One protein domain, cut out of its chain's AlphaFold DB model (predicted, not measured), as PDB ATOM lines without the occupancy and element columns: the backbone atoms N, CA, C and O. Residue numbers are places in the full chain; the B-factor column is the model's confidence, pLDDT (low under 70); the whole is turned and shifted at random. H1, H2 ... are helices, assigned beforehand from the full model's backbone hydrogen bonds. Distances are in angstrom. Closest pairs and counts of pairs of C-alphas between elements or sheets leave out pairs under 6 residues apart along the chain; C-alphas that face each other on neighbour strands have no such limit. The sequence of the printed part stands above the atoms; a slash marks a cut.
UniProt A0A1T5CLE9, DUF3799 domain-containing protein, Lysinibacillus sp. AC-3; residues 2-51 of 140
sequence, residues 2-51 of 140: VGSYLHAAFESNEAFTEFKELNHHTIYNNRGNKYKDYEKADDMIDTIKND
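Overview. This is residues 2 to 51 of the 140 residues of the protein "DUF3799 domain-containing protein" of Lysinibacillus sp. AC-3 (UniProt A0A1T5CLE9). Three helices, H1, H2 and H4, form an open trough, with H1 along its floor, H2 and H4 as its two walls, and short H3 with the loop of residues 28 to 35 bridging the walls at one end. The 50 printed residues hold four named helices, H1 to H4 in chain order, and no named strand: all helix. The whole is compact, with a radius of gyration of the C-alphas of 10.7 A, and elongated, spanning 34 by 21 by 15 A.

Along the chain. H1, residues 2 to 11, begins at C-alpha 2 (170.067, 87.182, 205.977) and is 14.4 A long. H2, residues 13 to 22, measures 14.3 A. H3 is residues 24 to 27, 5.3 A. H4, residues 36 to 49, measures 20.0 A and ends at C-alpha 49 (166.246, 71.094, 208.482).

Arrangement. H1 and H2 touch as a helical hairpin, their closest C-alphas, Ala 8 and Phe 16, 4.6 A apart; their shallow tilt of 33 degrees, opposite ways, is only just short of steep. H1 also touches H4, the closest C-alphas being Val 2 and Ala 41 at 6.5 A, with a tilt of 34 degrees, the same way, again only just shallow. H2 and H4 are apart. H3 is close to but not clearly touching H4; C-alphas 27 and 38, the closest, are 6.4 A apart. Every O i to N i+4 pair is within hydrogen-bond range in H1, H2 and H4; H3 is too short for one.

Size, cuts and confidence. The farthest C-alphas, Asn 30 and Asp 51, are 33.7 A apart. The printed part has no cut and no long link, and no printed residue is under 70 in pLDDT.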
ATOM      1  N   VAL A   2     170.825  88.402 205.610       93.81
ATOM      2  CA  VAL A   2     170.067  87.182 205.977       93.81
ATOM      3  C   VAL A   2     170.332  86.010 205.027       93.81
ATOM      4  O   VAL A   2     170.578  84.911 205.496       93.81
ATOM      5  N   GLY A   3     170.376  86.238 203.709       93.62
ATOM      6  CA  GLY A   3     170.744  85.185 202.751       93.62
ATOM      7  C   GLY A   3     172.072  84.512 203.111       93.62
ATOM      8  O   GLY A   3     172.096  83.317 203.356       93.62
ATOM      9  N   SER A   4     173.153  85.284 203.253       95.56
ATOM     10  CA  SER A   4     174.479  84.767 203.627       95.56
ATOM     11  C   SER A   4     174.496  84.019 204.966       95.56
ATOM     12  O   SER A   4     175.224  83.045 205.098       95.56
ATOM     13  N   TYR A   5     173.662  84.431 205.927       97.44
ATOM     14  CA  TYR A   5     173.469  83.706 207.185       97.44
ATOM     15  C   TYR A   5     172.901  82.297 206.952       97.44
ATOM     16  O   TYR A   5     173.373  81.344 207.564       97.44
ATOM     17  N   LEU A   6     171.928  82.161 206.039       96.69
ATOM     18  CA  LEU A   6     171.376  80.863 205.642       96.69
ATOM     19  C   LEU A   6     172.423  80.004 204.925       96.69
ATOM     20  O   LEU A   6     172.584  78.850 205.299       96.69
ATOM     21  N   HIS A   7     173.157  80.555 203.949       96.81
ATOM     22  CA  HIS A   7     174.215  79.801 203.252       96.81
ATOM     23  C   HIS A   7     175.244  79.251 204.242       96.81
ATOM     24  O   HIS A   7     175.461  78.045 204.276       96.81
ATOM     25  N   ALA A   8     175.773  80.100 205.131       97.25
ATOM     26  CA  ALA A   8     176.743  79.672 206.137       97.25
ATOM     27  C   ALA A   8     176.188  78.554 207.041       97.25
ATOM     28  O   ALA A   8     176.904  77.611 207.364       97.25
ATOM     29  N   ALA A   9     174.898  78.612 207.402       97.62
ATOM     30  CA  ALA A   9     174.233  77.581 208.203       97.62
ATOM     31  C   ALA A   9     174.092  76.218 207.497       97.62
ATOM     32  O   ALA A   9     174.004  75.197 208.183       97.62
ATOM     33  N   PHE A  10     174.043  76.196 206.161       97.06
ATOM     34  CA  PHE A  10     173.959  74.975 205.348       97.06
ATOM     35  C   PHE A  10     175.293  74.563 204.710       97.06
ATOM     36  O   PHE A  10     175.367  73.487 204.115       97.06
ATOM     37  N   GLU A  11     176.333  75.385 204.858       96.38
ATOM     38  CA  GLU A  11     177.705  75.087 204.459       96.38
ATOM     39  C   GLU A  11     178.390  74.178 205.490       96.38
ATOM     40  O   GLU A  11     178.741  73.043 205.177       96.38
ATOM     41  N   SER A  12     178.556  74.646 206.733       96.31
ATOM     42  CA  SER A  12     179.110  73.860 207.848       96.31
ATOM     43  C   SER A  12     178.883  74.549 209.200       96.31
ATOM     44  O   SER A  12     178.564  75.738 209.270       96.31
ATOM     45  N   ASN A  13     179.066  73.820 210.308       96.31
ATOM     46  CA  ASN A  13     178.980  74.415 211.648       96.31
ATOM     47  C   ASN A  13     180.097  75.443 211.880       96.31
ATOM     48  O   ASN A  13     179.886  76.456 212.554       96.31
ATOM     49  N   GLU A  14     181.272  75.173 211.319       97.62
ATOM     50  CA  GLU A  14     182.453  76.021 211.358       97.62
ATOM     51  C   GLU A  14     182.187  77.328 210.603       97.62
ATOM     52  O   GLU A  14     182.260  78.398 211.212       97.62
ATOM     53  N   ALA A  15     181.749  77.246 209.339       97.06
ATOM     54  CA  ALA A  15     181.407  78.413 208.521       97.06
ATOM     55  C   ALA A  15     180.300  79.256 209.167       97.06
ATOM     56  O   ALA A  15     180.364  80.486 209.188       97.06
ATOM     57  N   PHE A  16     179.291  78.614 209.763       98.00
ATOM     58  CA  PHE A  16     178.223  79.339 210.443       98.00
ATOM     59  C   PHE A  16     178.693  80.055 211.710       98.00
ATOM     60  O   PHE A  16     178.225  81.155 212.023       98.00
ATOM     61  N   THR A  17     179.602  79.438 212.465       97.94
ATOM     62  CA  THR A  17     180.190  80.044 213.664       97.94
ATOM     63  C   THR A  17     181.044  81.244 213.283       97.94
ATOM     64  O   THR A  17     180.789  82.340 213.785       97.94
ATOM     65  N   GLU A  18     181.944  81.076 212.317       98.00
ATOM     66  CA  GLU A  18     182.775  82.154 211.783       98.00
ATOM     67  C   GLU A  18     181.917  83.307 211.239       98.00
ATOM     68  O   GLU A  18     182.136  84.471 211.577       98.00
ATOM     69  N   PHE A  19     180.864  83.003 210.470       97.56
ATOM     70  CA  PHE A  19     179.960  84.023 209.943       97.56
ATOM     71  C   PHE A  19     179.314  84.850 211.060       97.56
ATOM     72  O   PHE A  19     179.222  86.078 210.946       97.56
ATOM     73  N   LYS A  20     178.861  84.203 212.142       97.38
ATOM     74  CA  LYS A  20     178.255  84.889 213.294       97.38
ATOM     75  C   LYS A  20     179.249  85.781 214.027       97.38
ATOM     76  O   LYS A  20     178.859  86.863 214.455       97.38
ATOM     77  N   GLU A  21     180.498  85.347 214.160       96.88
ATOM     78  CA  GLU A  21     181.562  86.120 214.805       96.88
ATOM     79  C   GLU A  21     181.932  87.350 213.974       96.88
ATOM     80  O   GLU A  21     181.866  88.477 214.469       96.88
ATOM     81  N   LEU A  22     182.215  87.157 212.682       97.50
ATOM     82  CA  LEU A  22     182.572  88.239 211.760       97.50
ATOM     83  C   LEU A  22     181.454  89.277 211.607       97.50
ATOM     84  O   LEU A  22     181.723  90.455 211.374       97.50
ATOM     85  N   ASN A  23     180.195  88.859 211.757       97.00
ATOM     86  CA  ASN A  23     179.022  89.718 211.596       97.00
ATOM     87  C   ASN A  23     178.289  89.985 212.917       97.00
ATOM     88  O   ASN A  23     177.102  90.326 212.902       97.00
ATOM     89  N   HIS A  24     178.978  89.867 214.056       96.19
ATOM     90  CA  HIS A  24     178.358  89.927 215.379       96.19
ATOM     91  C   HIS A  24     177.488  91.179 215.573       96.19
ATOM     92  O   HIS A  24     176.326  91.074 215.955       96.19
ATOM     93  N   HIS A  25     178.001  92.367 215.242       95.06
ATOM     94  CA  HIS A  25     177.266  93.631 215.405       95.06
ATOM     95  C   HIS A  25     176.052  93.781 214.478       95.06
ATOM     96  O   HIS A  25     175.160  94.583 214.756       95.06
ATOM     97  N   THR A  26     176.011  93.021 213.385       96.19
ATOM     98  CA  THR A  26     174.886  93.015 212.445       96.19
ATOM     99  C   THR A  26     173.805  92.036 212.889       96.19
ATOM    100  O   THR A  26     172.630  92.272 212.631       96.19
ATOM    101  N   ILE A  27     174.190  90.946 213.560       97.44
ATOM    102  CA  ILE A  27     173.286  89.868 213.979       97.44
ATOM    103  C   ILE A  27     172.710  90.133 215.370       97.44
ATOM    104  O   ILE A  27     171.524  89.890 215.598       97.44
ATOM    105  N   TYR A  28     173.533  90.641 216.285       97.50
ATOM    106  CA  TYR A  28     173.212  90.799 217.697       97.50
ATOM    107  C   TYR A  28     173.163  92.270 218.105       97.50
ATOM    108  O   TYR A  28     173.939  93.108 217.643       97.50
ATOM    109  N   ASN A  29     172.263  92.580 219.032       95.62
ATOM    110  CA  ASN A  29     172.255  93.860 219.720       95.62
ATOM    111  C   ASN A  29     173.271  93.879 220.878       95.62
ATOM    112  O   ASN A  29     173.820  92.854 221.279       95.62
ATOM    113  N   ASN A  30     173.468  95.049 221.491       93.69
ATOM    114  CA  ASN A  30     174.419  95.230 222.599       93.69
ATOM    115  C   ASN A  30     174.097  94.407 223.865       93.69
ATOM    116  O   ASN A  30     174.911  94.366 224.781       93.69
ATOM    117  N   ARG A  31     172.912  93.789 223.952       93.31
ATOM    118  CA  ARG A  31     172.500  92.906 225.056       93.31
ATOM    119  C   ARG A  31     172.722  91.422 224.737       93.31
ATOM    120  O   ARG A  31     172.402  90.588 225.573       93.31
ATOM    121  N   GLY A  32     173.235  91.100 223.546       92.75
ATOM    122  CA  GLY A  32     173.480  89.731 223.087       92.75
ATOM    123  C   GLY A  32     172.270  89.037 222.450       92.75
ATOM    124  O   GLY A  32     172.377  87.873 222.078       92.75
ATOM    125  N   ASN A  33     171.132  89.723 222.278       96.50
ATOM    126  CA  ASN A  33     169.967  89.142 221.595       96.50
ATOM    127  C   ASN A  33     170.073  89.356 220.084       96.50
ATOM    128  O   ASN A  33     170.553  90.407 219.647       96.50
ATOM    129  N   LYS A  34     169.576  88.404 219.287       97.12
ATOM    130  CA  LYS A  34     169.497  88.549 217.827       97.12
ATOM    131  C   LYS A  34     168.510  89.654 217.433       97.12
ATOM    132  O   LYS A  34     167.522  89.898 218.124       97.12
ATOM    133  N   TYR A  35     168.761  90.332 216.316       97.75
ATOM    134  CA  TYR A  35     167.726  91.150 215.679       97.75
ATOM    135  C   TYR A  35     166.651  90.257 215.048       97.75
ATOM    136  O   TYR A  35     166.938  89.136 214.626       97.75
ATOM    137  N   LYS A  36     165.425  90.785 214.930       96.69
ATOM    138  CA  LYS A  36     164.242  90.042 214.456       96.69
ATOM    139  C   LYS A  36     164.450  89.317 213.128       96.69
ATOM    140  O   LYS A  36     163.964  88.206 212.958       96.69
ATOM    141  N   ASP A  37     165.188  89.923 212.203       95.38
ATOM    142  CA  ASP A  37     165.468  89.317 210.899       95.38
ATOM    143  C   ASP A  37     166.283  88.019 211.029       95.38
ATOM    144  O   ASP A  37     166.100  87.097 210.239       95.38
ATOM    145  N   TYR A  38     167.149  87.920 212.042       97.38
ATOM    146  CA  TYR A  38     167.973  86.739 212.307       97.38
ATOM    147  C   TYR A  38     167.275  85.714 213.197       97.38
ATOM    148  O   TYR A  38     167.501  84.527 213.011       97.38
ATOM    149  N   GLU A  39     166.384  86.145 214.095       97.31
ATOM    150  CA  GLU A  39     165.440  85.224 214.748       97.31
ATOM    151  C   GLU A  39     164.562  84.542 213.687       97.31
ATOM    152  O   GLU A  39     164.406  83.327 213.678       97.31
ATOM    153  N   LYS A  40     164.070  85.312 212.706       96.44
ATOM    154  CA  LYS A  40     163.330  84.752 211.572       96.44
ATOM    155  C   LYS A  40     164.204  83.854 210.697       96.44
ATOM    156  O   LYS A  40     163.706  82.858 210.179       96.44
ATOM    157  N   ALA A  41     165.481  84.188 210.517       96.75
ATOM    158  CA  ALA A  41     166.417  83.339 209.785       96.75
ATOM    159  C   ALA A  41     166.637  81.989 210.488       96.75
ATOM    160  O   ALA A  41     166.707  80.972 209.803       96.75
ATOM    161  N   ASP A  42     166.684  81.961 211.824       97.81
ATOM    162  CA  ASP A  42     166.733  80.708 212.586       97.81
ATOM    163  C   ASP A  42     165.491  79.851 212.321       97.81
ATOM    164  O   ASP A  42     165.634  78.681 211.970       97.81
ATOM    165  N   ASP A  43     164.287  80.442 212.359       97.75
ATOM    166  CA  ASP A  43     163.051  79.719 212.015       97.75
ATOM    167  C   ASP A  43     163.126  79.099 210.608       97.75
ATOM    168  O   ASP A  43     162.627  77.997 210.371       97.75
ATOM    169  N   MET A  44     163.711  79.820 209.643       96.75
ATOM    170  CA  MET A  44     163.878  79.332 208.270       96.75
ATOM    171  C   MET A  44     164.848  78.149 208.217       96.75
ATOM    172  O   MET A  44     164.555  77.165 207.539       96.75
ATOM    173  N   ILE A  45     165.971  78.227 208.941       97.81
ATOM    174  CA  ILE A  45     166.945  77.132 209.049       97.81
ATOM    175  C   ILE A  45     166.271  75.897 209.639       97.81
ATOM    176  O   ILE A  45     166.384  74.813 209.068       97.81
ATOM    177  N   ASP A  46     165.540  76.059 210.740       98.19
ATOM    178  CA  ASP A  46     164.860  74.955 211.413       98.19
ATOM    179  C   ASP A  46     163.759  74.352 210.538       98.19
ATOM    180  O   ASP A  46     163.619  73.134 210.470       98.19
ATOM    181  N   THR A  47     163.015  75.179 209.802       97.38
ATOM    182  CA  THR A  47     162.000  74.697 208.852       97.38
ATOM    183  C   THR A  47     162.632  73.828 207.765       97.38
ATOM    184  O   THR A  47     162.155  72.728 207.510       97.38
ATOM    185  N   ILE A  48     163.727  74.292 207.155       97.06
ATOM    186  CA  ILE A  48     164.438  73.554 206.103       97.06
ATOM    187  C   ILE A  48     165.034  72.251 206.651       97.06
ATOM    188  O   ILE A  48     164.910  71.213 206.009       97.06
ATOM    189  N   LYS A  49     165.644  72.281 207.846       97.25
ATOM    190  CA  LYS A  49     166.246  71.094 208.482       97.25
ATOM    191  C   LYS A  49     165.240  69.987 208.787       97.25
ATOM    192  O   LYS A  49     165.629  68.824 208.844       97.25
ATOM    193  N   ASN A  50     163.975  70.349 208.988       98.00
ATOM    194  CA  ASN A  50     162.893  69.414 209.282       98.00
ATOM    195  C   ASN A  50     162.099  68.979 208.033       98.00
ATOM    196  O   ASN A  50     161.156  68.203 208.172       98.00
ATOM    197  N   ASP A  51     162.458  69.447 206.833       98.00
ATOM    198  CA  ASP A  51     161.824  69.043 205.573       98.00
ATOM    199  C   ASP A  51     162.736  68.090 204.785       98.00
ATOM    200  O   ASP A  51     163.842  68.444 204.370       98.00
TER     201      ASP A  51